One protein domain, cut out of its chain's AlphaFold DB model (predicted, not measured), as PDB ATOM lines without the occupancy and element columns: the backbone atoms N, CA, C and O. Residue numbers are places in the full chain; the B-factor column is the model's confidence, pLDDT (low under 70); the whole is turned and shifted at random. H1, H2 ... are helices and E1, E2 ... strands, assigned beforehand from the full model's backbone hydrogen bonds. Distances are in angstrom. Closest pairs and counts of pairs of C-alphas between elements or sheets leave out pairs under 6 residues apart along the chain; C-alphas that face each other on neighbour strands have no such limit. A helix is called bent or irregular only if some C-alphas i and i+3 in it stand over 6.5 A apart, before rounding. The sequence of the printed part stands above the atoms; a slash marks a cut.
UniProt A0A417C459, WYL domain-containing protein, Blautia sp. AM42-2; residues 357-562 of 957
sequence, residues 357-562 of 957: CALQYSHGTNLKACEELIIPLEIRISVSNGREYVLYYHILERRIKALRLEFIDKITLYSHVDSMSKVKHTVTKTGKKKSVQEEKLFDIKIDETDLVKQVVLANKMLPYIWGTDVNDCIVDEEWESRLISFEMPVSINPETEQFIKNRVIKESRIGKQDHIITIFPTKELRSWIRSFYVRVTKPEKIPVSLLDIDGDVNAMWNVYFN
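This is residues 357 to 562 of the 957 residues of the protein "WYL domain-containing protein" of Blautia sp. AM42-2 (UniProt A0A417C459). The model is a loose, drawn-out body of two lobes joined by the helix H1. At one end, a sheet of six strands curls like part of a barrel, and its hairpin E5 and E6 reaches away as an arm whose tip, residues 429 to 434, sticks out. H1 packs on E2, E3 and E4 and with its last residue comes close to E8 of the other lobe, a loose group of the short strand pair E7 and E8 with the helices H3, H4 and H5, where residues 554 to 562 stick out. The printed part has 206 residues, with five named helices and eight named strands in the order E1 E2 E3 E4 E5 E6 H1 H2 E7 H3 E8 H4 H5; the large sheet runs E4 E3 E2 E1 E5 E6, antiparallel throughout, and the class is mixed, helices and strands. The whole is loose, with a radius of gyration of the C-alphas of 22.0 A and spans of 69 by 46 by 28 A.

E1, residues 357 to 362, and E2, residues 369 to 381, form a hairpin, with N 359 and O 372 2.9 A apart. E2 bends by 105 degrees at residue 377; its residues 369 to 374 pair with E1 and its residues 374 to 381 with E3, residues 388 to 394, where N 391 and O 378 are 2.8 A apart. E4, residues 399 to 404, is an edge strand and forms a hairpin with E3, with N 392 and O 401 3.0 A apart. E1 to E4 are a meander, each strand the antiparallel neighbour of the one before. E5, residues 408 to 430, bends by 150 degrees at residue 416. Its residues 408 to 413 pair with E1, N 358 and O 412 being 3.0 A apart, and its residues 421 to 430 with the other edge strand, E6, residues 433 to 443, N 426 and O 437 being 2.8 A apart. The sheet is strongly twisted. H1, residues 448 to 464, is on this sheet in two layers, a helix on one face of a sheet, at a height over the sheet of 8.8 A. It runs slantwise to the strands, at 38 degrees to E3 on the local plane. The closest C-alphas of H1 and E2 are those of Asn 459 and Leu 377, 6.7 A apart. H1 is irregular, but only just: C-alphas 460 and 463 are 6.8 A apart. H2, residues 479 to 482, is close to H1 but not clearly touching it, with the C-alphas of Met 461 and Trp 479 7.7 A apart. E7, residues 484 to 487, and E8, residues 516 to 519, are antiparallel neighbours, with N 486 and O 517 3.1 A apart; the closest C-alphas of H1 and E8 are those of Tyr 464 and Ile 519, 4.3 A apart. H3, residues 498 to 507, touches no helix. H4, residues 525 to 530, and H5, residues 549 to 560, are near each other, with 6 pairs of C-alphas within 10 A. In H3, H4 and H5 every O i to N i+4 pair is within hydrogen-bond range, in H1 11 of 13 are, and H2 is too short for such a pair.

E1 begins at C-alpha 357, at (-59.686, -22.103, -30.870). From first to last C-alpha, E2 measures 24.1 A, E5 27.0 A, E6 30.2 A, H1 25.7 A and H5 16.4 A. H1 ends at C-alpha 464, at (-44.551, -17.691, -49.301), and H5 at C-alpha 560, at (-42.588, -47.069, -68.076).

The two C-alphas farthest apart, those of Thr 430 and Glu 495, are 73.3 A apart. The printed part has no cut. The links H1 to H2, 14 residues, and H4 to H5, 18 residues, are long. The mean pLDDT of the printed part is 81.1; 42 residues are under 70, among them residues 363 to 369, 429 to 434, 505 to 515 and 537 to 547.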
ATOM      1  N   CYS A 357     -58.944 -20.873 -30.618       94.50
ATOM      2  CA  CYS A 357     -59.686 -22.103 -30.870       94.50
ATOM      3  C   CYS A 357     -59.001 -23.304 -30.219       94.50
ATOM      4  O   CYS A 357     -57.783 -23.476 -30.336       94.50
ATOM      5  N   ALA A 358     -59.803 -24.174 -29.611       93.00
ATOM      6  CA  ALA A 358     -59.417 -25.552 -29.333       93.00
ATOM      7  C   ALA A 358     -59.975 -26.452 -30.445       93.00
ATOM      8  O   ALA A 358     -61.189 -26.528 -30.641       93.00
ATOM      9  N   LEU A 359     -59.082 -27.100 -31.196       92.06
ATOM     10  CA  LEU A 359     -59.432 -28.047 -32.253       92.06
ATOM     11  C   LEU A 359     -59.246 -29.473 -31.765       92.06
ATOM     12  O   LEU A 359     -58.132 -29.850 -31.418       92.06
ATOM     13  N   GLN A 360     -60.298 -30.282 -31.839       87.75
ATOM     14  CA  GLN A 360     -60.235 -31.721 -31.603       87.75
ATOM     15  C   GLN A 360     -60.347 -32.459 -32.935       87.75
ATOM     16  O   GLN A 360     -61.226 -32.168 -33.749       87.75
ATOM     17  N   TYR A 361     -59.439 -33.402 -33.178       84.06
ATOM     18  CA  TYR A 361     -59.402 -34.160 -34.423       84.06
ATOM     19  C   TYR A 361     -58.865 -35.576 -34.224       84.06
ATOM     20  O   TYR A 361     -58.006 -35.838 -33.380       84.06
ATOM     21  N   SER A 362     -59.316 -36.494 -35.070       70.94
ATOM     22  CA  SER A 362     -58.826 -37.867 -35.105       70.94
ATOM     23  C   SER A 362     -57.702 -38.010 -36.128       70.94
ATOM     24  O   SER A 362     -57.869 -37.757 -37.322       70.94
ATOM     25  N   HIS A 363     -56.526 -38.465 -35.692       66.06
ATOM     26  CA  HIS A 363     -55.384 -38.610 -36.592       66.06
ATOM     27  C   HIS A 363     -55.663 -39.665 -37.679       66.06
ATOM     28  O   HIS A 363     -55.947 -40.831 -37.395       66.06
ATOM     29  N   GLY A 364     -55.521 -39.281 -38.952       54.22
ATOM     30  CA  GLY A 364     -56.032 -40.051 -40.095       54.22
ATOM     31  C   GLY A 364     -55.446 -41.455 -40.323       54.22
ATOM     32  O   GLY A 364     -55.987 -42.200 -41.135       54.22
ATOM     33  N   THR A 365     -54.355 -41.831 -39.640       53.12
ATOM     34  CA  THR A 365     -53.721 -43.163 -39.763       53.12
ATOM     35  C   THR A 365     -53.894 -44.069 -38.547       53.12
ATOM     36  O   THR A 365     -54.026 -45.274 -38.720       53.12
ATOM     37  N   ASN A 366     -53.882 -43.529 -37.325       54.25
ATOM     38  CA  ASN A 366     -53.936 -44.320 -36.089       54.25
ATOM     39  C   ASN A 366     -55.227 -44.078 -35.285       54.25
ATOM     40  O   ASN A 366     -55.433 -44.749 -34.274       54.25
ATOM     41  N   LEU A 367     -56.080 -43.151 -35.746       59.25
ATOM     42  CA  LEU A 367     -57.367 -42.773 -35.159       59.25
ATOM     43  C   LEU A 367     -57.271 -42.350 -33.683       59.25
ATOM     44  O   LEU A 367     -58.234 -42.501 -32.933       59.25
ATOM     45  N   LYS A 368     -56.102 -41.865 -33.243       65.88
ATOM     46  CA  LYS A 368     -55.955 -41.255 -31.919       65.88
ATOM     47  C   LYS A 368     -56.606 -39.876 -31.933       65.88
ATOM     48  O   LYS A 368     -56.389 -39.124 -32.882       65.88
ATOM     49  N   ALA A 369     -57.359 -39.569 -30.881       69.94
ATOM     50  CA  ALA A 369     -57.846 -38.222 -30.640       69.94
ATOM     51  C   ALA A 369     -56.654 -37.315 -30.310       69.94
ATOM     52  O   ALA A 369     -55.787 -37.670 -29.505       69.94
ATOM     53  N   CYS A 370     -56.604 -36.172 -30.975       81.94
ATOM     54  CA  CYS A 370     -55.630 -35.117 -30.781       81.94
ATOM     55  C   CYS A 370     -56.382 -33.819 -30.511       81.94
ATOM     56  O   CYS A 370     -57.466 -33.605 -31.057       81.94
ATOM     57  N   GLU A 371     -55.793 -32.956 -29.694       88.88
ATOM     58  CA  GLU A 371     -56.295 -31.610 -29.473       88.88
ATOM     59  C   GLU A 371     -55.173 -30.600 -29.706       88.88
ATOM     60  O   GLU A 371     -54.032 -30.831 -29.300       88.88
ATOM     61  N   GLU A 372     -55.483 -29.490 -30.373       91.12
ATOM     62  CA  GLU A 372     -54.551 -28.395 -30.632       91.12
ATOM     63  C   GLU A 372     -55.158 -27.040 -30.249       91.12
ATOM     64  O   GLU A 372     -56.344 -26.786 -30.451       91.12
ATOM     65  N   LEU A 373     -54.311 -26.160 -29.708       93.25
ATOM     66  CA  LEU A 373     -54.636 -24.779 -29.350       93.25
ATOM     67  C   LEU A 373     -54.059 -23.818 -30.382       93.25
ATOM     68  O   LEU A 373     -52.833 -23.744 -30.557       93.25
ATOM     69  N   ILE A 374     -54.943 -23.088 -31.056       95.44
ATOM     70  CA  ILE A 374     -54.594 -22.409 -32.300       95.44
ATOM     71  C   ILE A 374     -55.205 -21.007 -32.413       95.44
ATOM     72  O   ILE A 374     -56.213 -20.703 -31.778       95.44
ATOM     73  N   ILE A 375     -54.626 -20.203 -33.308       96.56
ATOM     74  CA  ILE A 375     -55.276 -19.047 -33.939       96.56
ATOM     75  C   ILE A 375     -55.384 -19.338 -35.444       96.56
ATOM     76  O   ILE A 375     -54.344 -19.426 -36.111       96.56
ATOM     77  N   PRO A 376     -56.592 -19.538 -36.002       96.94
ATOM     78  CA  PRO A 376     -56.782 -19.698 -37.441       96.94
ATOM     79  C   PRO A 376     -56.281 -18.482 -38.230       96.94
ATOM     80  O   PRO A 376     -56.421 -17.348 -37.783       96.94
ATOM     81  N   LEU A 377     -55.689 -18.714 -39.403       95.00
ATOM     82  CA  LEU A 377     -55.110 -17.653 -40.238       95.00
ATOM     83  C   LEU A 377     -55.770 -17.568 -41.619       95.00
ATOM     84  O   LEU A 377     -56.094 -16.482 -42.085       95.00
ATOM     85  N   GLU A 378     -55.927 -18.704 -42.302       93.12
ATOM     86  CA  GLU A 378     -56.437 -18.767 -43.678       93.12
ATOM     87  C   GLU A 378     -56.997 -20.168 -43.957       93.12
ATOM     88  O   GLU A 378     -56.433 -21.170 -43.509       93.12
ATOM     89  N   ILE A 379     -58.062 -20.262 -44.751       93.38
ATOM     90  CA  ILE A 379     -58.548 -21.532 -45.296       93.38
ATOM     91  C   ILE A 379     -57.948 -21.734 -46.688       93.38
ATOM     92  O   ILE A 379     -58.052 -20.873 -47.556       93.38
ATOM     93  N   ARG A 380     -57.348 -22.897 -46.945       91.06
ATOM     94  CA  ARG A 380     -56.815 -23.292 -48.254       91.06
ATOM     95  C   ARG A 380     -57.646 -24.393 -48.882       91.06
ATOM     96  O   ARG A 380     -57.736 -25.490 -48.339       91.06
ATOM     97  N   ILE A 381     -58.179 -24.123 -50.070       89.00
ATOM     98  CA  ILE A 381     -58.992 -25.072 -50.837       89.00
ATOM     99  C   ILE A 381     -58.259 -25.463 -52.115       89.00
ATOM    100  O   ILE A 381     -57.882 -24.607 -52.917       89.00
ATOM    101  N   SER A 382     -58.091 -26.765 -52.338       87.69
ATOM    102  CA  SER A 382     -57.583 -27.281 -53.606       87.69
ATOM    103  C   SER A 382     -58.725 -27.467 -54.600       87.69
ATOM    104  O   SER A 382     -59.612 -28.293 -54.397       87.69
ATOM    105  N   VAL A 383     -58.682 -26.769 -55.735       84.12
ATOM    106  CA  VAL A 383     -59.607 -27.009 -56.859       84.12
ATOM    107  C   VAL A 383     -59.222 -28.244 -57.678       84.12
ATOM    108  O   VAL A 383     -60.011 -28.720 -58.494       84.12
ATOM    109  N   SER A 384     -58.018 -28.783 -57.460       82.06
ATOM    110  CA  SER A 384     -57.552 -30.003 -58.120       82.06
ATOM    111  C   SER A 384     -58.011 -31.273 -57.421       82.06
ATOM    112  O   SER A 384     -58.081 -32.295 -58.080       82.06
ATOM    113  N   ASN A 385     -58.296 -31.273 -56.122       81.38
ATOM    114  CA  ASN A 385     -58.738 -32.489 -55.424       81.38
ATOM    115  C   ASN A 385     -59.872 -32.254 -54.415       81.38
ATOM    116  O   ASN A 385     -60.273 -33.192 -53.731       81.38
ATOM    117  N   GLY A 386     -60.374 -31.022 -54.307       82.69
ATOM    118  CA  GLY A 386     -61.483 -30.668 -53.428       82.69
ATOM    119  C   GLY A 386     -61.162 -30.742 -51.940       82.69
ATOM    120  O   GLY A 386     -62.092 -30.823 -51.147       82.69
ATOM    121  N   ARG A 387     -59.885 -30.816 -51.542       85.94
ATOM    122  CA  ARG A 387     -59.493 -30.846 -50.128       85.94
ATOM    123  C   ARG A 387     -59.385 -29.443 -49.570       85.94
ATOM    124  O   ARG A 387     -58.842 -28.547 -50.221       85.94
ATOM    125  N   GLU A 388     -59.810 -29.315 -48.327       89.88
ATOM    126  CA  GLU A 388     -59.883 -28.054 -47.606       89.88
ATOM    127  C   GLU A 388     -59.036 -28.156 -46.341       89.88
ATOM    128  O   GLU A 388     -59.058 -29.169 -45.633       89.88
ATOM    129  N   TYR A 389     -58.253 -27.115 -46.085       93.25
ATOM    130  CA  TYR A 389     -57.306 -27.040 -44.985       93.25
ATOM    131  C   TYR A 389     -57.481 -25.724 -44.247       93.25
ATOM    132  O   TYR A 389     -57.617 -24.688 -44.885       93.25
ATOM    133  N   VAL A 390     -57.392 -25.745 -42.924       95.62
ATOM    134  CA  VAL A 390     -57.128 -24.539 -42.145       95.62
ATOM    135  C   VAL A 390     -55.622 -24.442 -41.936       95.62
ATOM    136  O   VAL A 390     -54.989 -25.398 -41.482       95.62
ATOM    137  N   LEU A 391     -55.039 -23.304 -42.305       97.00
ATOM    138  CA  LEU A 391     -53.721 -22.891 -41.843       97.00
ATOM    139  C   LEU A 391     -53.907 -22.066 -40.581       97.00
ATOM    140  O   LEU A 391     -54.750 -21.171 -40.529       97.00
ATOM    141  N   TYR A 392     -53.105 -22.363 -39.571       97.31
ATOM    142  CA  TYR A 392     -53.237 -21.744 -38.262       97.31
ATOM    143  C   TYR A 392     -51.885 -21.559 -37.593       97.31
ATOM    144  O   TYR A 392     -50.933 -22.307 -37.839       97.31
ATOM    145  N   TYR A 393     -51.815 -20.563 -36.720       97.50
ATOM    146  CA  TYR A 393     -50.718 -20.388 -35.789       97.50
ATOM    147  C   TYR A 393     -50.926 -21.314 -34.590       97.50
ATOM    148  O   TYR A 393     -51.919 -21.204 -33.872       97.50
ATOM    149  N   HIS A 394     -49.992 -22.237 -34.371       95.81
ATOM    150  CA  HIS A 394     -50.005 -23.116 -33.211       95.81
ATOM    151  C   HIS A 394     -49.343 -22.414 -32.022       95.81
ATOM    152  O   HIS A 394     -48.149 -22.114 -32.063       95.81
ATOM    153  N   ILE A 395     -50.086 -22.231 -30.927       92.44
ATOM    154  CA  ILE A 395     -49.667 -21.379 -29.801       92.44
ATOM    155  C   ILE A 395     -48.397 -21.909 -29.119       92.44
ATOM    156  O   ILE A 395     -47.437 -21.165 -28.936       92.44
ATOM    157  N   LEU A 396     -48.355 -23.204 -28.783       90.81
ATOM    158  CA  LEU A 396     -47.215 -23.780 -28.050       90.81
ATOM    159  C   LEU A 396     -45.960 -23.979 -28.912       90.81
ATOM    160  O   LEU A 396     -44.851 -23.750 -28.444       90.81
ATOM    161  N   GLU A 397     -46.123 -24.414 -30.163       92.38
ATOM    162  CA  GLU A 397     -45.006 -24.675 -31.079       92.38
ATOM    163  C   GLU A 397     -44.508 -23.416 -31.810       92.38
ATOM    164  O   GLU A 397     -43.489 -23.487 -32.494       92.38
ATOM    165  N   ARG A 398     -45.213 -22.278 -31.690       94.31
ATOM    166  CA  ARG A 398     -44.893 -20.990 -32.335       94.31
ATOM    167  C   ARG A 398     -44.589 -21.122 -33.828       94.31
ATOM    168  O   ARG A 398     -43.578 -20.648 -34.344       94.31
ATOM    169  N   ARG A 399     -45.471 -21.809 -34.545       96.44
ATOM    170  CA  ARG A 399     -45.303 -22.094 -35.973       96.44
ATOM    171  C   ARG A 399     -46.636 -22.139 -36.693       96.44
ATOM    172  O   ARG A 399     -47.676 -22.332 -36.065       96.44
ATOM    173  N   ILE A 400     -46.593 -22.034 -38.016       97.69
ATOM    174  CA  ILE A 400     -47.756 -22.314 -38.852       97.69
ATOM    175  C   ILE A 400     -47.867 -23.827 -39.043       97.69
ATOM    176  O   ILE A 400     -46.890 -24.503 -39.379       97.69
ATOM    177  N   LYS A 401     -49.072 -24.346 -38.827       96.31
ATOM    178  CA  LYS A 401     -49.475 -25.722 -39.117       96.31
ATOM    179  C   LYS A 401     -50.682 -25.716 -40.058       96.31
ATOM    180  O   LYS A 401     -51.297 -24.676 -40.295       96.31
ATOM    181  N   ALA A 402     -50.971 -26.875 -40.641       94.75
ATOM    182  CA  ALA A 402     -52.094 -27.069 -41.545       94.75
ATOM    183  C   ALA A 402     -52.846 -28.349 -41.171       94.75
ATOM    184  O   ALA A 402     -52.237 -29.413 -41.043       94.75
ATOM    185  N   LEU A 403     -54.170 -28.256 -41.053       91.81
ATOM    186  CA  LEU A 403     -55.050 -29.380 -40.735       91.81
ATOM    187  C   LEU A 403     -56.173 -29.445 -41.765       91.81
ATOM    188  O   LEU A 403     -56.744 -28.422 -42.132       91.81
ATOM    189  N   ARG A 404     -56.487 -30.651 -42.252       88.81
ATOM    190  CA  ARG A 404     -57.635 -30.838 -43.143       88.81
ATOM    191  C   ARG A 404     -58.932 -30.651 -42.363       88.81
ATOM    192  O   ARG A 404     -59.099 -31.308 -41.336       88.81
ATOM    193  N   LEU A 405     -59.868 -29.868 -42.902       87.56
ATOM    194  CA  LEU A 405     -61.189 -29.672 -42.290       87.56
ATOM    195  C   LEU A 405     -61.929 -31.004 -42.120       87.56
ATOM    196  O   LEU A 405     -62.694 -31.173 -41.176       87.56
ATOM    197  N   GLU A 406     -61.646 -31.982 -42.987       78.12
ATOM    198  CA  GLU A 406     -62.290 -33.297 -42.952       78.12
ATOM    199  C   GLU A 406     -61.951 -34.189 -41.758       78.12
ATOM    200  O   GLU A 406     -62.575 -35.240 -41.586       78.12
ATOM    201  N   PHE A 407     -60.930 -33.816 -40.992       79.94
ATOM    202  CA  PHE A 407     -60.505 -34.544 -39.801       79.94
ATOM    203  C   PHE A 407     -60.881 -33.850 -38.506       79.94
ATOM    204  O   PHE A 407     -60.707 -34.453 -37.454       79.94
ATOM    205  N   ILE A 408     -61.361 -32.610 -38.580       84.38
ATOM    206  CA  ILE A 408     -61.810 -31.881 -37.404       84.38
ATOM    207  C   ILE A 408     -63.139 -32.491 -36.960       84.38
ATOM    208  O   ILE A 408     -64.110 -32.497 -37.727       84.38
ATOM    209  N   ASP A 409     -63.132 -32.994 -35.730       78.50
ATOM    210  CA  ASP A 409     -64.279 -33.609 -35.066       78.50
ATOM    211  C   ASP A 409     -65.048 -32.542 -34.260       78.50
ATOM    212  O   ASP A 409     -66.276 -32.540 -34.247       78.50
ATOM    213  N   LYS A 410     -64.339 -31.589 -33.628       85.06
ATOM    214  CA  LYS A 410     -64.948 -30.476 -32.880       85.06
ATOM    215  C   LYS A 410     -64.079 -29.217 -32.882       85.06
ATOM    216  O   LYS A 410     -62.853 -29.295 -32.786       85.06
ATOM    217  N   ILE A 411     -64.738 -28.060 -32.910       90.62
ATOM    218  CA  ILE A 411     -64.144 -26.731 -32.744       90.62
ATOM    219  C   ILE A 411     -64.778 -26.085 -31.512       90.62
ATOM    220  O   ILE A 411     -65.989 -26.148 -31.333       90.62
ATOM    221  N   THR A 412     -63.970 -25.502 -30.628       92.75
ATOM    222  CA  THR A 412     -64.468 -24.638 -29.543       92.75
ATOM    223  C   THR A 412     -63.819 -23.271 -29.674       92.75
ATOM    224  O   THR A 412     -62.590 -23.176 -29.667       92.75
ATOM    225  N   LEU A 413     -64.647 -22.239 -29.822       94.62
ATOM    226  CA  LEU A 413     -64.232 -20.851 -30.000       94.62
ATOM    227  C   LEU A 413     -64.328 -20.103 -28.671       94.62
ATOM    228  O   LEU A 413     -65.352 -20.186 -27.994       94.62
ATOM    229  N   TYR A 414     -63.287 -19.348 -28.327       93.88
ATOM    230  CA  TYR A 414     -63.246 -18.547 -27.107       93.88
ATOM    231  C   TYR A 414     -63.199 -17.057 -27.449       93.88
ATOM    232  O   TYR A 414     -62.238 -16.600 -28.075       93.88
ATOM    233  N   SER A 415     -64.221 -16.305 -27.030       93.19
ATOM    234  CA  SER A 415     -64.250 -14.838 -27.146       93.19
ATOM    235  C   SER A 415     -63.388 -14.172 -26.078       93.19
ATOM    236  O   SER A 415     -62.799 -13.120 -26.318       93.19
ATOM    237  N   HIS A 416     -63.279 -14.812 -24.916       90.94
ATOM    238  CA  HIS A 416     -62.388 -14.423 -23.835       90.94
ATOM    239  C   HIS A 416     -61.787 -15.664 -23.175       90.94
ATOM    240  O   HIS A 416     -62.426 -16.714 -23.123       90.94
ATOM    241  N   VAL A 417     -60.559 -15.557 -22.669       90.25
ATOM    242  CA  VAL A 417     -59.866 -16.661 -21.997       90.25
ATOM    243  C   VAL A 417     -59.282 -16.180 -20.673       90.25
ATOM    244  O   VAL A 417     -58.355 -15.376 -20.659       90.25
ATOM    245  N   ASP A 418     -59.771 -16.740 -19.567       89.00
ATOM    246  CA  ASP A 418     -59.301 -16.433 -18.212       89.00
ATOM    247  C   ASP A 418     -58.012 -17.187 -17.873       89.00
ATOM    248  O   ASP A 418     -57.080 -16.664 -17.262       89.00
ATOM    249  N   SER A 419     -57.984 -18.488 -18.182       89.44
ATOM    250  CA  SER A 419     -56.867 -19.364 -17.829       89.44
ATOM    251  C   SER A 419     -56.834 -20.624 -18.681       89.44
ATOM    252  O   SER A 419     -57.860 -21.135 -19.126       89.44
ATOM    253  N   MET A 420     -55.624 -21.146 -18.888       91.56
ATOM    254  CA  MET A 420     -55.380 -22.306 -19.734       91.56
ATOM    255  C   MET A 420     -54.337 -23.220 -19.113       91.56
ATOM    256  O   MET A 420     -53.327 -22.765 -18.575       91.56
ATOM    257  N   SER A 421     -54.535 -24.525 -19.246       90.56
ATOM    258  CA  SER A 421     -53.543 -25.512 -18.835       90.56
ATOM    259  C   SER A 421     -53.509 -26.707 -19.772       90.56
ATOM    260  O   SER A 421     -54.520 -27.083 -20.367       90.56
ATOM    261  N   LYS A 422     -52.326 -27.305 -19.901       89.12
ATOM    262  CA  LYS A 422     -52.161 -28.585 -20.581       89.12
ATOM    263  C   LYS A 422     -52.446 -29.702 -19.587       89.12
ATOM    264  O   LYS A 422     -51.879 -29.710 -18.489       89.12
ATOM    265  N   VAL A 423     -53.298 -30.645 -19.968       88.69
ATOM    266  CA  VAL A 423     -53.675 -31.785 -19.131       88.69
ATOM    267  C   VAL A 423     -53.413 -33.096 -19.866       88.69
ATOM    268  O   VAL A 423     -53.261 -33.151 -21.088       88.69
ATOM    269  N   LYS A 424     -53.281 -34.163 -19.090       86.44
ATOM    270  CA  LYS A 424     -52.995 -35.510 -19.557       86.44
ATOM    271  C   LYS A 424     -54.074 -36.442 -19.043       86.44
ATOM    272  O   LYS A 424     -54.271 -36.576 -17.839       86.44
ATOM    273  N   HIS A 425     -54.725 -37.139 -19.957       80.88
ATOM    274  CA  HIS A 425     -55.724 -38.146 -19.660       80.88
ATOM    275  C   HIS A 425     -55.138 -39.544 -19.832       80.88
ATOM    276  O   HIS A 425     -54.745 -39.957 -20.922       80.88
ATOM    277  N   THR A 426     -55.119 -40.320 -18.753       80.75
ATOM    278  CA  THR A 426     -54.861 -41.759 -18.827       80.75
ATOM    279  C   THR A 426     -56.188 -42.478 -19.017       80.75
ATOM    280  O   THR A 426     -56.994 -42.573 -18.089       80.75
ATOM    281  N   VAL A 427     -56.416 -42.995 -20.223       75.62
ATOM    282  CA  VAL A 427     -57.645 -43.703 -20.582       75.62
ATOM    283  C   VAL A 427     -57.440 -45.204 -20.438       75.62
ATOM    284  O   VAL A 427     -56.515 -45.765 -21.022       75.62
ATOM    285  N   THR A 428     -58.343 -45.873 -19.716       76.00
ATOM    286  CA  THR A 428     -58.389 -47.340 -19.619       76.00
ATOM    287  C   THR A 428     -59.733 -47.855 -20.136       76.00
ATOM    288  O   THR A 428     -60.793 -47.358 -19.750       76.00
ATOM    289  N   LYS A 429     -59.708 -48.847 -21.032       66.31
ATOM    290  CA  LYS A 429     -60.904 -49.468 -21.623       66.31
ATOM    291  C   LYS A 429     -61.120 -50.868 -21.041       66.31
ATOM    292  O   LYS A 429     -60.297 -51.755 -21.248       66.31
ATOM    293  N   THR A 430     -62.248 -51.088 -20.363       63.72
ATOM    294  CA  THR A 430     -62.699 -52.404 -19.868       63.72
ATOM    295  C   THR A 430     -64.054 -52.762 -20.489       63.72
ATOM    296  O   THR A 430     -65.118 -52.304 -20.068       63.72
ATOM    297  N   GLY A 431     -64.037 -53.572 -21.554       66.50
ATOM    298  CA  GLY A 431     -65.241 -53.862 -22.344       66.50
ATOM    299  C   GLY A 431     -65.783 -52.600 -23.035       66.50
ATOM    300  O   GLY A 431     -65.051 -51.949 -23.775       66.50
ATOM    301  N   LYS A 432     -67.054 -52.239 -22.792       52.38
ATOM    302  CA  LYS A 432     -67.660 -50.969 -23.258       52.38
ATOM    303  C   LYS A 432     -67.410 -49.776 -22.316       52.38
ATOM    304  O   LYS A 432     -67.766 -48.658 -22.672       52.38
ATOM    305  N   LYS A 433     -66.843 -49.983 -21.118       53.25
ATOM    306  CA  LYS A 433     -66.623 -48.908 -20.134       53.25
ATOM    307  C   LYS A 433     -65.258 -48.238 -20.357       53.25
ATOM    308  O   LYS A 433     -64.243 -48.924 -20.482       53.25
ATOM    309  N   LYS A 434     -65.248 -46.900 -20.404       66.81
ATOM    310  CA  LYS A 434     -64.055 -46.033 -20.490       66.81
ATOM    311  C   LYS A 434     -63.863 -45.373 -19.121       66.81
ATOM    312  O   LYS A 434     -64.778 -44.701 -18.656       66.81
ATOM    313  N   SER A 435     -62.717 -45.570 -18.469       70.19
ATOM    314  CA  SER A 435     -62.308 -44.766 -17.309       70.19
ATOM    315  C   SER A 435     -61.199 -43.803 -17.722       70.19
ATOM    316  O   SER A 435     -60.323 -44.159 -18.512       70.19
ATOM    317  N   VAL A 436     -61.261 -42.570 -17.219       75.19
ATOM    318  CA  VAL A 436     -60.328 -41.491 -17.560       75.19
ATOM    319  C   VAL A 436     -59.799 -40.890 -16.262       75.19
ATOM    320  O   VAL A 436     -60.586 -40.477 -15.416       75.19
ATOM    321  N   GLN A 437     -58.479 -40.882 -16.088       79.56
ATOM    322  CA  GLN A 437     -57.805 -40.154 -15.010       79.56
ATOM    323  C   GLN A 437     -57.115 -38.930 -15.604       79.56
ATOM    324  O   GLN A 437     -56.337 -39.085 -16.543       79.56
ATOM    325  N   GLU A 438     -57.411 -37.747 -15.076       83.69
ATOM    326  CA  GLU A 438     -56.838 -36.476 -15.521       83.69
ATOM    327  C   GLU A 438     -55.705 -36.036 -14.588       83.69
ATOM    328  O   GLU A 438     -55.838 -36.061 -13.366       83.69
ATOM    329  N   GLU A 439     -54.589 -35.630 -15.182       87.12
ATOM    330  CA  GLU A 439     -53.424 -35.068 -14.511       87.12
ATOM    331  C   GLU A 439     -53.070 -33.735 -15.181       87.12
ATOM    332  O   GLU A 439     -52.824 -33.683 -16.387       87.12
ATOM    333  N   LYS A 440     -53.033 -32.643 -14.413       88.75
ATOM    334  CA  LYS A 440     -52.595 -31.336 -14.918       88.75
ATOM    335  C   LYS A 440     -51.075 -31.338 -15.101       88.75
ATOM    336  O   LYS A 440     -50.353 -31.588 -14.141       88.75
ATOM    337  N   LEU A 441     -50.596 -31.025 -16.308       88.38
ATOM    338  CA  LEU A 441     -49.164 -30.981 -16.618       88.38
ATOM    339  C   LEU A 441     -48.554 -29.617 -16.276       88.38
ATOM    340  O   LEU A 441     -47.630 -29.541 -15.472       88.38
ATOM    341  N   PHE A 442     -49.052 -28.537 -16.886       89.00
ATOM    342  CA  PHE A 442     -48.569 -27.172 -16.644       89.00
ATOM    343  C   PHE A 442     -49.587 -26.111 -17.081       89.00
ATOM    344  O   PHE A 442     -50.435 -26.362 -17.940       89.00
ATOM    345  N   ASP A 443     -49.488 -24.915 -16.496       88.88
ATOM    346  CA  ASP A 443     -50.250 -23.733 -16.911       88.88
ATOM    347  C   ASP A 443     -49.652 -23.098 -18.168       88.88
ATOM    348  O   ASP A 443     -48.432 -22.947 -18.286       88.88
ATOM    349  N   ILE A 444     -50.515 -22.703 -19.099       89.06
ATOM    350  CA  ILE A 444     -50.136 -22.026 -20.337       89.06
ATOM    351  C   ILE A 444     -50.314 -20.526 -20.102       89.06
ATOM    352  O   ILE A 444     -51.431 -20.049 -19.924       89.06
ATOM    353  N   LYS A 445     -49.205 -19.781 -20.088       85.50
ATOM    354  CA  LYS A 445     -49.223 -18.314 -20.015       85.50
ATOM    355  C   LYS A 445     -49.119 -17.740 -21.421       85.50
ATOM    356  O   LYS A 445     -48.138 -18.010 -22.110       85.50
ATOM    357  N   ILE A 446     -50.111 -16.951 -21.817       82.00
ATOM    358  CA  ILE A 446     -50.126 -16.231 -23.090       82.00
ATOM    359  C   ILE A 446     -49.899 -14.751 -22.788       82.00
ATOM    360  O   ILE A 446     -50.647 -14.153 -22.021       82.00
ATOM    361  N   ASP A 447     -48.852 -14.175 -23.370       85.94
ATOM    362  CA  ASP A 447     -48.703 -12.725 -23.458       85.94
ATOM    363  C   ASP A 447     -49.512 -12.257 -24.673       85.94
ATOM    364  O   ASP A 447     -49.161 -12.579 -25.808       85.94
ATOM    365  N   GLU A 448     -50.613 -11.539 -24.440       85.38
ATOM    366  CA  GLU A 448     -51.496 -11.047 -25.504       85.38
ATOM    367  C   GLU A 448     -50.753 -10.157 -26.509       85.38
ATOM    368  O   GLU A 448     -51.005 -10.231 -27.713       85.38
ATOM    369  N   THR A 449     -49.783  -9.362 -26.045       89.31
ATOM    370  CA  THR A 449     -49.020  -8.458 -26.914       89.31
ATOM    371  C   THR A 449     -48.069  -9.247 -27.812       89.31
ATOM    372  O   THR A 449     -47.983  -8.968 -29.013       89.31
ATOM    373  N   ASP A 450     -47.381 -10.259 -27.265       90.06
ATOM    374  CA  ASP A 450     -46.571 -11.168 -28.087       90.06
ATOM    375  C   ASP A 450     -47.460 -11.957 -29.049       90.06
ATOM    376  O   ASP A 450     -47.147 -12.023 -30.234       90.06
ATOM    377  N   LEU A 451     -48.599 -12.492 -28.596       90.69
ATOM    378  CA  LEU A 451     -49.499 -13.276 -29.442       90.69
ATOM    379  C   LEU A 451     -49.968 -12.477 -30.662       90.69
ATOM    380  O   LEU A 451     -49.831 -12.956 -31.789       90.69
ATOM    381  N   VAL A 452     -50.445 -11.243 -30.464       91.25
ATOM    382  CA  VAL A 452     -50.846 -10.352 -31.566       91.25
ATOM    383  C   VAL A 452     -49.677 -10.128 -32.527       91.25
ATOM    384  O   VAL A 452     -49.838 -10.239 -33.745       91.25
ATOM    385  N   LYS A 453     -48.469  -9.880 -32.002       93.44
ATOM    386  CA  LYS A 453     -47.262  -9.717 -32.820       93.44
ATOM    387  C   LYS A 453     -46.943 -10.979 -33.635       93.44
ATOM    388  O   LYS A 453     -46.667 -10.869 -34.832       93.44
ATOM    389  N   GLN A 454     -47.014 -12.164 -33.027       93.88
ATOM    390  CA  GLN A 454     -46.753 -13.439 -33.700       93.88
ATOM    391  C   GLN A 454     -47.794 -13.744 -34.777       93.88
ATOM    392  O   GLN A 454     -47.431 -14.161 -35.874       93.88
ATOM    393  N   VAL A 455     -49.075 -13.475 -34.523       93.56
ATOM    394  CA  VAL A 455     -50.143 -13.648 -35.520       93.56
ATOM    395  C   VAL A 455     -49.927 -12.711 -36.714       93.56
ATOM    396  O   VAL A 455     -50.088 -13.122 -37.866       93.56
ATOM    397  N   VAL A 456     -49.484 -11.471 -36.483       93.69
ATOM    398  CA  VAL A 456     -49.117 -10.545 -37.568       93.69
ATOM    399  C   VAL A 456     -47.929 -11.071 -38.384       93.69
ATOM    400  O   VAL A 456     -47.958 -10.979 -39.613       93.69
ATOM    401  N   LEU A 457     -46.899 -11.635 -37.742       94.50
ATOM    402  CA  LEU A 457     -45.773 -12.271 -38.441       94.50
ATOM    403  C   LEU A 457     -46.227 -13.496 -39.246       94.50
ATOM    404  O   LEU A 457     -45.909 -13.599 -40.431       94.50
ATOM    405  N   ALA A 458     -47.040 -14.371 -38.655       95.06
ATOM    406  CA  ALA A 458     -47.573 -15.555 -39.319       95.06
ATOM    407  C   ALA A 458     -48.377 -15.188 -40.580       95.06
ATOM    408  O   ALA A 458     -48.180 -15.779 -41.643       95.06
ATOM    409  N   ASN A 459     -49.202 -14.140 -40.514       91.88
ATOM    410  CA  ASN A 459     -49.928 -13.622 -41.675       91.88
ATOM    411  C   ASN A 459     -48.999 -13.114 -42.795       91.88
ATOM    412  O   ASN A 459     -49.302 -13.292 -43.976       91.88
ATOM    413  N   LYS A 460     -47.838 -12.527 -42.461       90.25
ATOM    414  CA  LYS A 460     -46.826 -12.119 -43.459       90.25
ATOM    415  C   LYS A 460     -46.140 -13.308 -44.138       90.25
ATOM    416  O   LYS A 460     -45.673 -13.153 -45.264       90.25
ATOM    417  N   MET A 461     -46.100 -14.475 -43.492       91.50
ATOM    418  CA  MET A 461     -45.492 -15.699 -44.030       91.50
ATOM    419  C   MET A 461     -46.399 -16.436 -45.028       91.50
ATOM    420  O   MET A 461     -45.889 -17.048 -45.969       91.50
ATOM    421  N   LEU A 462     -47.731 -16.360 -44.870       88.62
ATOM    422  CA  LEU A 462     -48.717 -17.059 -45.718       88.62
ATOM    423  C   LEU A 462     -48.448 -16.958 -47.232       88.62
ATOM    424  O   LEU A 462     -48.576 -17.975 -47.931       88.62
ATOM    425  N   PRO A 463     -48.040 -15.795 -47.784       84.62
ATOM    426  CA  PRO A 463     -47.803 -15.659 -49.212       84.62
ATOM    427  C   PRO A 463     -46.690 -16.532 -49.773       84.62
ATOM    428  O   PRO A 463     -46.770 -16.882 -50.952       84.62
ATOM    429  N   TYR A 464     -45.727 -16.909 -48.937       85.75
ATOM    430  CA  TYR A 464     -44.551 -17.691 -49.301       85.75
ATOM    431  C   TYR A 464     -44.768 -19.201 -49.145       85.75
ATOM    432  O   TYR A 464     -43.907 -19.994 -49.518       85.75
ATOM    433  N   ILE A 465     -45.925 -19.626 -48.629       87.31
ATOM    434  CA  ILE A 465     -46.307 -21.038 -48.545       87.31
ATOM    435  C   ILE A 465     -46.966 -21.443 -49.871       87.31
ATOM    436  O   ILE A 465     -47.996 -20.881 -50.253       87.31
ATOM    437  N   TRP A 466     -46.399 -22.433 -50.564       83.50
ATOM    438  CA  TRP A 466     -46.819 -22.848 -51.913       83.50
ATOM    439  C   TRP A 466     -48.209 -23.499 -51.988       83.50
ATOM    440  O   TRP A 466     -48.962 -23.246 -52.935       83.50
ATOM    441  N   GLY A 467     -48.533 -24.346 -51.013       87.06
ATOM    442  CA  GLY A 467     -49.787 -25.091 -50.931       87.06
ATOM    443  C   GLY A 467     -50.136 -25.375 -49.480       87.06
ATOM    444  O   GLY A 467     -50.613 -24.464 -48.817       87.06
ATOM    445  N   THR A 468     -49.917 -26.575 -48.949       89.56
ATOM    446  CA  THR A 468     -50.231 -26.857 -47.527       89.56
ATOM    447  C   THR A 468     -49.068 -27.448 -46.737       89.56
ATOM    448  O   THR A 468     -49.182 -27.671 -45.534       89.56
ATOM    449  N   ASP A 469     -47.922 -27.636 -47.387       89.69
ATOM    450  CA  ASP A 469     -46.661 -28.005 -46.750       89.69
ATOM    451  C   ASP A 469     -46.070 -26.828 -45.954       89.69
ATOM    452  O   ASP A 469     -45.680 -25.807 -46.521       89.69
ATOM    453  N   VAL A 470     -46.020 -26.980 -44.629       91.50
ATOM    454  CA  VAL A 470     -45.636 -25.933 -43.659       91.50
ATOM    455  C   VAL A 470     -44.501 -26.378 -42.727       91.50
ATOM    456  O   VAL A 470     -44.334 -25.871 -41.613       91.50
ATOM    457  N   ASN A 471     -43.699 -27.348 -43.174       87.44
ATOM    458  CA  ASN A 471     -42.640 -27.961 -42.365       87.44
ATOM    459  C   ASN A 471     -41.568 -26.968 -41.879       87.44
ATOM    460  O   ASN A 471     -41.096 -27.124 -40.754       87.44
ATOM    461  N   ASP A 472     -41.262 -25.923 -42.652       86.50
ATOM    462  CA  ASP A 472     -40.240 -24.912 -42.313       86.50
ATOM    463  C   ASP A 472     -40.835 -23.563 -41.846       86.50
ATOM    464  O   ASP A 472     -40.131 -22.562 -41.706       86.50
ATOM    465  N   CYS A 473     -42.146 -23.510 -41.582       93.19
ATOM    466  CA  CYS A 473     -42.873 -22.283 -41.235       93.19
ATOM    467  C   CYS A 473     -42.868 -21.969 -39.726       93.19
ATOM    468  O   CYS A 473     -43.925 -21.785 -39.121       93.19
ATOM    469  N   ILE A 474     -41.686 -21.914 -39.110       95.56
ATOM    470  CA  ILE A 474     -41.514 -21.405 -37.735       95.56
ATOM    471  C   ILE A 474     -41.761 -19.892 -37.733       95.56
ATOM    472  O   ILE A 474     -41.299 -19.205 -38.647       95.56
ATOM    473  N   VAL A 475     -42.497 -19.380 -36.742       95.50
ATOM    474  CA  VAL A 475     -42.835 -17.954 -36.630       95.50
ATOM    475  C   VAL A 475     -41.873 -17.295 -35.645       95.50
ATOM    476  O   VAL A 475     -41.950 -17.495 -34.435       95.50
ATOM    477  N   ASP A 476     -40.949 -16.519 -36.194       93.50
ATOM    478  CA  ASP A 476     -39.980 -15.688 -35.484       93.50
ATOM    479  C   ASP A 476     -39.588 -14.507 -36.394       93.50
ATOM    480  O   ASP A 476     -40.086 -14.402 -37.513       93.50
ATOM    481  N   GLU A 477     -38.719 -13.604 -35.938       91.88
ATOM    482  CA  GLU A 477     -38.259 -12.453 -36.739       91.88
ATOM    483  C   GLU A 477     -37.314 -12.848 -37.894       91.88
ATOM    484  O   GLU A 477     -37.107 -12.066 -38.817       91.88
ATOM    485  N   GLU A 478     -36.749 -14.058 -37.876       92.56
ATOM    486  CA  GLU A 478     -35.756 -14.540 -38.845       92.56
ATOM    487  C   GLU A 478     -36.379 -15.368 -39.980       92.56
ATOM    488  O   GLU A 478     -35.663 -15.950 -40.798       92.56
ATOM    489  N   TRP A 479     -37.711 -15.426 -40.074       92.88
ATOM    490  CA  TRP A 479     -38.424 -16.300 -41.011       92.88
ATOM    491  C   TRP A 479     -38.062 -16.098 -42.485       92.88
ATOM    492  O   TRP A 479     -38.063 -17.070 -43.244       92.88
ATOM    493  N   GLU A 480     -37.693 -14.882 -42.886       91.12
ATOM    494  CA  GLU A 480     -37.277 -14.571 -44.258       91.12
ATOM    495  C   GLU A 480     -35.994 -15.318 -44.661       91.12
ATOM    496  O   GLU A 480     -35.839 -15.691 -45.823       91.12
ATOM    497  N   SER A 481     -35.106 -15.620 -43.704       90.12
ATOM    498  CA  SER A 481     -33.857 -16.361 -43.950       90.12
ATOM    499  C   SER A 481     -34.078 -17.824 -44.356       90.12
ATOM    500  O   SER A 481     -33.191 -18.447 -44.937       90.12
ATOM    501  N   ARG A 482     -35.270 -18.371 -44.075       90.12
ATOM    502  CA  ARG A 482     -35.668 -19.747 -44.418       90.12
ATOM    503  C   ARG A 482     -36.307 -19.854 -45.803       90.12
ATOM    504  O   ARG A 482     -36.622 -20.958 -46.248       90.12
ATOM    505  N   LEU A 483     -36.512 -18.731 -46.492       87.44
ATOM    506  CA  LEU A 483     -37.021 -18.721 -47.856       87.44
ATOM    507  C   LEU A 483     -35.933 -19.145 -48.843       87.44
ATOM    508  O   LEU A 483     -34.769 -18.764 -48.736       87.44
ATOM    509  N   ILE A 484     -36.338 -19.891 -49.864       83.56
ATOM    510  CA  ILE A 484     -35.503 -20.193 -51.024       83.56
ATOM    511  C   ILE A 484     -35.953 -19.339 -52.202       83.56
ATOM    512  O   ILE A 484     -37.151 -19.173 -52.427       83.56
ATOM    513  N   SER A 485     -34.988 -18.823 -52.964       79.94
ATOM    514  CA  SER A 485     -35.232 -18.122 -54.228       79.94
ATOM    515  C   SER A 485     -34.509 -18.833 -55.364       79.94
ATOM    516  O   SER A 485     -33.310 -19.093 -55.261       79.94
ATOM    517  N   PHE A 486     -35.226 -19.173 -56.432       73.81
ATOM    518  CA  PHE A 486     -34.652 -19.839 -57.603       73.81
ATOM    519  C   PHE A 486     -35.386 -19.450 -58.889       73.81
ATOM    520  O   PHE A 486     -36.563 -19.088 -58.862       73.81
ATOM    521  N   GLU A 487     -34.691 -19.560 -60.019       72.69
ATOM    522  CA  GLU A 487     -35.262 -19.393 -61.355       72.69
ATOM    523  C   GLU A 487     -35.621 -20.765 -61.945       72.69
ATOM    524  O   GLU A 487     -34.857 -21.727 -61.824       72.69
ATOM    525  N   MET A 488     -36.791 -20.867 -62.579       70.38
ATOM    526  CA  MET A 488     -37.218 -22.080 -63.281       70.38
ATOM    527  C   MET A 488     -37.231 -21.825 -64.796       70.38
ATOM    528  O   MET A 488     -38.223 -21.302 -65.313       70.38
ATOM    529  N   PRO A 489     -36.166 -22.198 -65.530       67.38
ATOM    530  CA  PRO A 489     -36.106 -22.014 -66.976       67.38
ATOM    531  C   PRO A 489     -37.052 -22.996 -67.683       67.38
ATOM    532  O   PRO A 489     -36.751 -24.184 -67.833       67.38
ATOM    533  N   VAL A 490     -38.208 -22.492 -68.125       73.69
ATOM    534  CA  VAL A 490     -39.161 -23.217 -68.979       73.69
ATOM    535  C   VAL A 490     -38.938 -22.788 -70.427       73.69
ATOM    536  O   VAL A 490     -39.177 -21.632 -70.772       73.69
ATOM    537  N   SER A 491     -38.515 -23.717 -71.287       73.56
ATOM    538  CA  SER A 491     -38.372 -23.461 -72.723       73.56
ATOM    539  C   SER A 491     -39.747 -23.302 -73.386       73.56
ATOM    540  O   SER A 491     -40.612 -24.188 -73.307       73.56
ATOM    541  N   ILE A 492     -39.977 -22.138 -74.000       73.44
ATOM    542  CA  ILE A 492     -41.242 -21.765 -74.648       73.44
ATOM    543  C   ILE A 492     -40.925 -21.176 -76.017       73.44
ATOM    544  O   ILE A 492     -40.199 -20.186 -76.104       73.44
ATOM    545  N   ASN A 493     -41.526 -21.721 -77.075       73.44
ATOM    546  CA  ASN A 493     -41.492 -21.079 -78.383       73.44
ATOM    547  C   ASN A 493     -42.465 -19.877 -78.396       73.44
ATOM    548  O   ASN A 493     -43.682 -20.069 -78.275       73.44
ATOM    549  N   PRO A 494     -41.975 -18.632 -78.541       67.81
ATOM    550  CA  PRO A 494     -42.812 -17.441 -78.431       67.81
ATOM    551  C   PRO A 494     -43.854 -17.306 -79.554       67.81
ATOM    552  O   PRO A 494     -44.874 -16.656 -79.329       67.81
ATOM    553  N   GLU A 495     -43.643 -17.920 -80.722       67.94
ATOM    554  CA  GLU A 495     -44.539 -17.800 -81.882       67.94
ATOM    555  C   GLU A 495     -45.700 -18.802 -81.846       67.94
ATOM    556  O   GLU A 495     -46.818 -18.478 -82.244       67.94
ATOM    557  N   THR A 496     -45.460 -20.018 -81.349       68.44
ATOM    558  CA  THR A 496     -46.436 -21.121 -81.417       68.44
ATOM    559  C   THR A 496     -47.021 -21.512 -80.058       68.44
ATOM    560  O   THR A 496     -48.080 -22.138 -79.996       68.44
ATOM    561  N   GLU A 497     -46.395 -21.104 -78.947       72.06
ATOM    562  CA  GLU A 497     -46.712 -21.611 -77.603       72.06
ATOM    563  C   GLU A 497     -47.084 -20.518 -76.598       72.06
ATOM    564  O   GLU A 497     -46.928 -20.667 -75.383       72.06
ATOM    565  N   GLN A 498     -47.672 -19.422 -77.080       66.69
ATOM    566  CA  GLN A 498     -48.111 -18.309 -76.234       66.69
ATOM    567  C   GLN A 498     -49.076 -18.745 -75.109       66.69
ATOM    568  O   GLN A 498     -49.121 -18.132 -74.042       66.69
ATOM    569  N   PHE A 499     -49.806 -19.849 -75.295       67.12
ATOM    570  CA  PHE A 499     -50.652 -20.447 -74.260       67.12
ATOM    571  C   PHE A 499     -49.863 -21.001 -73.058       67.12
ATOM    572  O   PHE A 499     -50.375 -20.938 -71.943       67.12
ATOM    573  N   ILE A 500     -48.634 -21.499 -73.253       73.19
ATOM    574  CA  ILE A 500     -47.754 -21.962 -72.167       73.19
ATOM    575  C   ILE A 500     -47.232 -20.768 -71.379       73.19
ATOM    576  O   ILE A 500     -47.320 -20.773 -70.154       73.19
ATOM    577  N   LYS A 501     -46.792 -19.702 -72.063       70.06
ATOM    578  CA  LYS A 501     -46.412 -18.438 -71.408       70.06
ATOM    579  C   LYS A 501     -47.559 -17.903 -70.551       70.06
ATOM    580  O   LYS A 501     -47.375 -17.601 -69.375       70.06
ATOM    581  N   ASN A 502     -48.767 -17.876 -71.112       68.56
ATOM    582  CA  ASN A 502     -49.965 -17.468 -70.384       68.56
ATOM    583  C   ASN A 502     -50.280 -18.404 -69.208       68.56
ATOM    584  O   ASN A 502     -50.724 -17.919 -68.177       68.56
ATOM    585  N   ARG A 503     -50.047 -19.718 -69.325       73.94
ATOM    586  CA  ARG A 503     -50.227 -20.680 -68.227       73.94
ATOM    587  C   ARG A 503     -49.244 -20.428 -67.080       73.94
ATOM    588  O   ARG A 503     -49.689 -20.337 -65.945       73.94
ATOM    589  N   VAL A 504     -47.955 -20.248 -67.376       71.50
ATOM    590  CA  VAL A 504     -46.920 -19.931 -66.373       71.50
ATOM    591  C   VAL A 504     -47.262 -18.632 -65.633       71.50
ATOM    592  O   VAL A 504     -47.202 -18.580 -64.406       71.50
ATOM    593  N   ILE A 505     -47.709 -17.604 -66.364       65.44
ATOM    594  CA  ILE A 505     -48.152 -16.327 -65.782       65.44
ATOM    595  C   ILE A 505     -49.427 -16.503 -64.941       65.44
ATOM    596  O   ILE A 505     -49.486 -16.001 -63.821       65.44
ATOM    597  N   LYS A 506     -50.442 -17.224 -65.434       63.91
ATOM    598  CA  LYS A 506     -51.727 -17.457 -64.737       63.91
ATOM    599  C   LYS A 506     -51.596 -18.305 -63.480       63.91
ATOM    600  O   LYS A 506     -52.309 -18.099 -62.502       63.91
ATOM    601  N   GLU A 507     -50.680 -19.266 -63.489       66.69
ATOM    602  CA  GLU A 507     -50.360 -20.029 -62.290       66.69
ATOM    603  C   GLU A 507     -49.729 -19.103 -61.229       66.69
ATOM    604  O   GLU A 507     -49.836 -19.424 -60.048       66.69
ATOM    605  N   SER A 508     -49.198 -17.922 -61.621       56.75
ATOM    606  CA  SER A 508     -48.773 -16.793 -60.763       56.75
ATOM    607  C   SER A 508     -48.050 -17.267 -59.506       56.75
ATOM    608  O   SER A 508     -48.350 -16.862 -58.381       56.75
ATOM    609  N   ARG A 509     -47.123 -18.199 -59.720       58.75
ATOM    610  CA  ARG A 509     -46.190 -18.698 -58.706       58.75
ATOM    611  C   ARG A 509     -44.788 -18.104 -58.876       58.75
ATOM    612  O   ARG A 509     -43.882 -18.449 -58.136       58.75
ATOM    613  N   ILE A 510     -44.651 -17.224 -59.867       49.84
ATOM    614  CA  ILE A 510     -43.443 -16.569 -60.354       49.84
ATOM    615  C   ILE A 510     -43.758 -15.066 -60.449       49.84
ATOM    616  O   ILE A 510     -44.821 -14.697 -60.957       49.84
ATOM    617  N   GLY A 511     -42.874 -14.199 -59.943       49.47
ATOM    618  CA  GLY A 511     -43.044 -12.741 -60.003       49.47
ATOM    619  C   GLY A 511     -43.108 -12.199 -61.440       49.47
ATOM    620  O   GLY A 511     -42.519 -12.768 -62.354       49.47
ATOM    621  N   LYS A 512     -43.823 -11.081 -61.649       50.44
ATOM    622  CA  LYS A 512     -44.129 -10.503 -62.979       50.44
ATOM    623  C   LYS A 512     -42.912 -10.075 -63.819       50.44
ATOM    624  O   LYS A 512     -43.121  -9.781 -64.993       50.44
ATOM    625  N   GLN A 513     -41.707  -9.987 -63.252       48.22
ATOM    626  CA  GLN A 513     -40.568  -9.360 -63.936       48.22
ATOM    627  C   GLN A 513     -39.310 -10.234 -64.072       48.22
ATOM    628  O   GLN A 513     -38.674 -10.109 -65.111       48.22
ATOM    629  N   ASP A 514     -39.029 -11.194 -63.174       52.16
ATOM    630  CA  ASP A 514     -37.699 -11.850 -63.163       52.16
ATOM    631  C   ASP A 514     -37.694 -13.389 -63.163       52.16
ATOM    632  O   ASP A 514     -36.669 -13.996 -62.901       52.16
ATOM    633  N   HIS A 515     -38.820 -14.069 -63.405       63.88
ATOM    634  CA  HIS A 515     -38.908 -15.545 -63.359       63.88
ATOM    635  C   HIS A 515     -38.469 -16.234 -62.037       63.88
ATOM    636  O   HIS A 515     -38.514 -17.463 -61.933       63.88
ATOM    637  N   ILE A 516     -38.144 -15.455 -61.001       71.00
ATOM    638  CA  ILE A 516     -37.741 -15.924 -59.674       71.00
ATOM    639  C   ILE A 516     -38.973 -16.319 -58.848       71.00
ATOM    640  O   ILE A 516     -39.963 -15.581 -58.755       71.00
ATOM    641  N   ILE A 517     -38.895 -17.500 -58.237       75.75
ATOM    642  CA  ILE A 517     -39.845 -18.023 -57.252       75.75
ATOM    643  C   ILE A 517     -39.207 -17.896 -55.873       75.75
ATOM    644  O   ILE A 517     -38.160 -18.498 -55.649       75.75
ATOM    645  N   THR A 518     -39.858 -17.180 -54.953       80.06
ATOM    646  CA  THR A 518     -39.440 -17.065 -53.547       80.06
ATOM    647  C   THR A 518     -40.495 -17.687 -52.640       80.06
ATOM    648  O   THR A 518     -41.616 -17.182 -52.573       80.06
ATOM    649  N   ILE A 519     -40.159 -18.790 -51.967       85.06
ATOM    650  CA  ILE A 519     -41.095 -19.566 -51.133       85.06
ATOM    651  C   ILE A 519     -40.382 -20.297 -49.990       85.06
ATOM    652  O   ILE A 519     -39.159 -20.416 -49.990       85.06
ATOM    653  N   PHE A 520     -41.152 -20.867 -49.062       86.62
ATOM    654  CA  PHE A 520     -40.642 -21.909 -48.171       86.62
ATOM    655  C   PHE A 520     -40.308 -23.194 -48.952       86.62
ATOM    656  O   PHE A 520     -41.044 -23.551 -49.884       86.62
ATOM    657  N   PRO A 521     -39.231 -23.915 -48.586       85.50
ATOM    658  CA  PRO A 521     -38.913 -25.212 -49.170       85.50
ATOM    659  C   PRO A 521     -40.100 -26.174 -49.089       85.50
ATOM    660  O   PRO A 521     -40.710 -26.356 -48.042       85.50
ATOM    661  N   THR A 522     -40.438 -26.811 -50.210       84.81
ATOM    662  CA  THR A 522     -41.555 -27.759 -50.248       84.81
ATOM    663  C   THR A 522     -41.373 -28.841 -51.304       84.81
ATOM    664  O   THR A 522     -40.819 -28.623 -52.385       84.81
ATOM    665  N   LYS A 523     -41.909 -30.029 -51.007       80.06
ATOM    666  CA  LYS A 523     -42.000 -31.150 -51.958       80.06
ATOM    667  C   LYS A 523     -43.129 -30.970 -52.978       80.06
ATOM    668  O   LYS A 523     -43.115 -31.639 -54.013       80.06
ATOM    669  N   GLU A 524     -44.090 -30.087 -52.716       81.44
ATOM    670  CA  GLU A 524     -45.249 -29.838 -53.584       81.44
ATOM    671  C   GLU A 524     -44.869 -29.204 -54.927       81.44
ATOM    672  O   GLU A 524     -45.599 -29.345 -55.906       81.44
ATOM    673  N   LEU A 525     -43.690 -28.582 -55.023       79.69
ATOM    674  CA  LEU A 525     -43.144 -28.085 -56.287       79.69
ATOM    675  C   LEU A 525     -43.002 -29.190 -57.345       79.69
ATOM    676  O   LEU A 525     -43.140 -28.933 -58.540       79.69
ATOM    677  N   ARG A 526     -42.749 -30.434 -56.921       81.12
ATOM    678  CA  ARG A 526     -42.462 -31.541 -57.839       81.12
ATOM    679  C   ARG A 526     -43.639 -31.869 -58.757       81.12
ATOM    680  O   ARG A 526     -43.431 -32.115 -59.941       81.12
ATOM    681  N   SER A 527     -44.868 -31.867 -58.236       81.50
ATOM    682  CA  SER A 527     -46.065 -32.153 -59.042       81.50
ATOM    683  C   SER A 527     -46.276 -31.093 -60.123       81.50
ATOM    684  O   SER A 527     -46.600 -31.422 -61.264       81.50
ATOM    685  N   TRP A 528     -46.021 -29.830 -59.784       80.75
ATOM    686  CA  TRP A 528     -46.091 -28.711 -60.715       80.75
ATOM    687  C   TRP A 528     -45.020 -28.811 -61.813       80.75
ATOM    688  O   TRP A 528     -45.359 -28.730 -62.995       80.75
ATOM    689  N   ILE A 529     -43.762 -29.094 -61.453       81.06
ATOM    690  CA  ILE A 529     -42.635 -29.244 -62.397       81.06
ATOM    691  C   ILE A 529     -42.881 -30.374 -63.401       81.06
ATOM    692  O   ILE A 529     -42.679 -30.184 -64.600       81.06
ATOM    693  N   ARG A 530     -43.388 -31.526 -62.942       85.50
ATOM    694  CA  ARG A 530     -43.743 -32.662 -63.813       85.50
ATOM    695  C   ARG A 530     -44.687 -32.263 -64.944       85.50
ATOM    696  O   ARG A 530     -44.560 -32.752 -66.062       85.50
ATOM    697  N   SER A 531     -45.593 -31.317 -64.696       83.12
ATOM    698  CA  SER A 531     -46.527 -30.830 -65.717       83.12
ATOM    699  C   SER A 531     -45.859 -30.075 -66.884       83.12
ATOM    700  O   SER A 531     -46.505 -29.883 -67.919       83.12
ATOM    701  N   PHE A 532     -44.584 -29.685 -66.732       80.81
ATOM    702  CA  PHE A 532     -43.746 -29.010 -67.730       80.81
ATOM    703  C   PHE A 532     -42.649 -29.902 -68.329       80.81
ATOM    704  O   PHE A 532     -41.822 -29.396 -69.088       80.81
ATOM    705  N   TYR A 533     -42.625 -31.210 -68.042       85.69
ATOM    706  CA  TYR A 533     -41.702 -32.122 -68.728       85.69
ATOM    707  C   TYR A 533     -41.797 -31.943 -70.250       85.69
ATOM    708  O   TYR A 533     -42.893 -31.703 -70.760       85.69
ATOM    709  N   VAL A 534     -40.647 -32.038 -70.935       84.38
ATOM    710  CA  VAL A 534     -40.336 -31.572 -72.312       84.38
ATOM    711  C   VAL A 534     -39.794 -30.136 -72.372       84.38
ATOM    712  O   VAL A 534     -39.343 -29.696 -73.424       84.38
ATOM    713  N   ARG A 535     -39.820 -29.372 -71.273       78.06
ATOM    714  CA  ARG A 535     -39.469 -27.934 -71.297       78.06
ATOM    715  C   ARG A 535     -38.554 -27.485 -70.174       78.06
ATOM    716  O   ARG A 535     -38.030 -26.377 -70.244       78.06
ATOM    717  N   VAL A 536     -38.418 -28.292 -69.125       76.50
ATOM    718  CA  VAL A 536     -37.643 -27.919 -67.942       76.50
ATOM    719  C   VAL A 536     -36.185 -28.245 -68.210       76.50
ATOM    720  O   VAL A 536     -35.859 -29.369 -68.582       76.50
ATOM    721  N   THR A 537     -35.301 -27.276 -68.029       67.44
ATOM    722  CA  THR A 537     -33.856 -27.501 -68.158       67.44
ATOM    723  C   THR A 537     -33.203 -27.583 -66.773       67.44
ATOM    724  O   THR A 537     -33.808 -27.161 -65.787       67.44
ATOM    725  N   LYS A 538     -31.993 -28.156 -66.666       60.56
ATOM    726  CA  LYS A 538     -31.273 -28.282 -65.384       60.56
ATOM    727  C   LYS A 538     -31.000 -26.888 -64.788       60.56
ATOM    728  O   LYS A 538     -30.263 -26.115 -65.395       60.56
ATOM    729  N   PRO A 539     -31.565 -26.531 -63.629       57.66
ATOM    730  CA  PRO A 539     -31.271 -25.249 -63.004       57.66
ATOM    731  C   PRO A 539     -29.855 -25.280 -62.415       57.66
ATOM    732  O   PRO A 539     -29.472 -26.261 -61.777       57.66
ATOM    733  N   GLU A 540     -29.070 -24.220 -62.623       51.97
ATOM    734  CA  GLU A 540     -27.656 -24.177 -62.209       51.97
ATOM    735  C   GLU A 540     -27.478 -24.234 -60.683       51.97
ATOM    736  O   GLU A 540     -26.456 -24.720 -60.201       51.97
ATOM    737  N   LYS A 541     -28.485 -23.792 -59.913       52.62
ATOM    738  CA  LYS A 541     -28.531 -23.862 -58.444       52.62
ATOM    739  C   LYS A 541     -29.980 -23.953 -57.943       52.62
ATOM    740  O   LYS A 541     -30.593 -22.930 -57.661       52.62
ATOM    741  N   ILE A 542     -30.535 -25.157 -57.779       55.09
ATOM    742  CA  ILE A 542     -31.633 -25.352 -56.813       55.09
ATOM    743  C   ILE A 542     -31.000 -25.869 -55.515       55.09
ATOM    744  O   ILE A 542     -30.464 -26.976 -55.526       55.09
ATOM    745  N   PRO A 543     -31.050 -25.124 -54.392       50.75
ATOM    746  CA  PRO A 543     -30.396 -25.509 -53.130       50.75
ATOM    747  C   PRO A 543     -30.983 -26.750 -52.445       50.75
ATOM    748  O   PRO A 543     -30.610 -27.077 -51.322       50.75
ATOM    749  N   VAL A 544     -31.954 -27.417 -53.063       51.78
ATOM    750  CA  VAL A 544     -32.836 -28.346 -52.373       51.78
ATOM    751  C   VAL A 544     -32.668 -29.738 -52.961       51.78
ATOM    752  O   VAL A 544     -33.112 -30.017 -54.073       51.78
ATOM    753  N   SER A 545     -32.133 -30.651 -52.153       53.62
ATOM    754  CA  SER A 545     -32.132 -32.106 -52.385       53.62
ATOM    755  C   SER A 545     -33.526 -32.696 -52.697       53.62
ATOM    756  O   SER A 545     -33.653 -33.856 -53.082       53.62
ATOM    757  N   LEU A 546     -34.597 -31.904 -52.552       54.69
ATOM    758  CA  LEU A 546     -35.993 -32.257 -52.807       54.69
ATOM    759  C   LEU A 546     -36.414 -32.177 -54.288       54.69
ATOM    760  O   LEU A 546     -37.491 -32.683 -54.621       54.69
ATOM    761  N   LEU A 547     -35.607 -31.589 -55.174       64.62
ATOM    762  CA  LEU A 547     -35.965 -31.301 -56.574       64.62
ATOM    763  C   LEU A 547     -34.993 -31.924 -57.587       64.62
ATOM    764  O   LEU A 547     -34.681 -31.326 -58.612       64.62
ATOM    765  N   ASP A 548     -34.532 -33.142 -57.307       76.62
ATOM    766  CA  ASP A 548     -33.758 -33.950 -58.253       76.62
ATOM    767  C   ASP A 548     -34.623 -34.374 -59.458       76.62
ATOM    768  O   ASP A 548     -35.332 -35.384 -59.420       76.62
ATOM    769  N   ILE A 549     -34.610 -33.551 -60.512       79.19
ATOM    770  CA  ILE A 549     -35.347 -33.799 -61.760       79.19
ATOM    771  C   ILE A 549     -34.775 -35.023 -62.483       79.19
ATOM    772  O   ILE A 549     -35.550 -35.830 -62.992       79.19
ATOM    773  N   ASP A 550     -33.448 -35.184 -62.515       80.06
ATOM    774  CA  ASP A 550     -32.804 -36.309 -63.200       80.06
ATOM    775  C   ASP A 550     -33.160 -37.641 -62.529       80.06
ATOM    776  O   ASP A 550     -33.660 -38.557 -63.189       80.06
ATOM    777  N   GLY A 551     -33.029 -37.725 -61.202       82.69
ATOM    778  CA  GLY A 551     -33.449 -38.899 -60.443       82.69
ATOM    779  C   GLY A 551     -34.938 -39.213 -60.603       82.69
ATOM    780  O   GLY A 551     -35.311 -40.384 -60.720       82.69
ATOM    781  N   ASP A 552     -35.807 -38.197 -60.680       85.56
ATOM    782  CA  ASP A 552     -37.245 -38.392 -60.904       85.56
ATOM    783  C   ASP A 552     -37.554 -38.931 -62.311       85.56
ATOM    784  O   ASP A 552     -38.314 -39.893 -62.450       85.56
ATOM    785  N   VAL A 553     -36.932 -38.364 -63.351       88.06
ATOM    786  CA  VAL A 553     -37.078 -38.812 -64.746       88.06
ATOM    787  C   VAL A 553     -36.525 -40.225 -64.921       88.06
ATOM    788  O   VAL A 553     -37.173 -41.059 -65.556       88.06
ATOM    789  N   ASN A 554     -35.381 -40.544 -64.310       87.62
ATOM    790  CA  ASN A 554     -34.806 -41.889 -64.324       87.62
ATOM    791  C   ASN A 554     -35.692 -42.904 -63.581       87.62
ATOM    792  O   ASN A 554     -35.883 -44.030 -64.054       87.62
ATOM    793  N   ALA A 555     -36.302 -42.517 -62.457       87.88
ATOM    794  CA  ALA A 555     -37.281 -43.353 -61.767       87.88
ATOM    795  C   ALA A 555     -38.527 -43.607 -62.633       87.88
ATOM    796  O   ALA A 555     -38.975 -44.749 -62.750       87.88
ATOM    797  N   MET A 556     -39.057 -42.576 -63.298       89.25
ATOM    798  CA  MET A 556     -40.166 -42.732 -64.243       89.25
ATOM    799  C   MET A 556     -39.784 -43.621 -65.432       89.25
ATOM    800  O   MET A 556     -40.554 -44.506 -65.808       89.25
ATOM    801  N   TRP A 557     -38.580 -43.458 -65.986       90.06
ATOM    802  CA  TRP A 557     -38.075 -44.310 -67.062       90.06
ATOM    803  C   TRP A 557     -38.101 -45.792 -66.669       90.06
ATOM    804  O   TRP A 557     -38.529 -46.652 -67.444       90.06
ATOM    805  N   ASN A 558     -37.692 -46.098 -65.437       88.94
ATOM    806  CA  ASN A 558     -37.678 -47.465 -64.930       88.94
ATOM    807  C   ASN A 558     -39.074 -48.103 -64.866       88.94
ATOM    808  O   ASN A 558     -39.209 -49.291 -65.164       88.94
ATOM    809  N   VAL A 559     -40.101 -47.321 -64.525       87.50
ATOM    810  CA  VAL A 559     -41.494 -47.786 -64.459       87.50
ATOM    811  C   VAL A 559     -42.075 -48.023 -65.857       87.50
ATOM    812  O   VAL A 559     -42.662 -49.078 -66.106       87.50
ATOM    813  N   TYR A 560     -41.899 -47.067 -66.777       88.62
ATOM    814  CA  TYR A 560     -42.588 -47.069 -68.076       88.62
ATOM    815  C   TYR A 560     -41.848 -47.813 -69.198       88.62
ATOM    816  O   TYR A 560     -42.508 -48.323 -70.102       88.62
ATOM    817  N   PHE A 561     -40.514 -47.918 -69.147       86.94
ATOM    818  CA  PHE A 561     -39.710 -48.576 -70.190       86.94
ATOM    819  C   PHE A 561     -39.027 -49.856 -69.700       86.94
ATOM    820  O   PHE A 561     -39.052 -50.868 -70.397       86.94
ATOM    821  N   ASN A 562     -38.475 -49.856 -68.482       81.38
ATOM    822  CA  ASN A 562     -37.777 -51.032 -67.939       81.38
ATOM    823  C   ASN A 562     -38.706 -51.995 -67.175       81.38
ATOM    824  O   ASN A 562     -38.237 -53.016 -66.672       81.38
TER     825      ASN A 562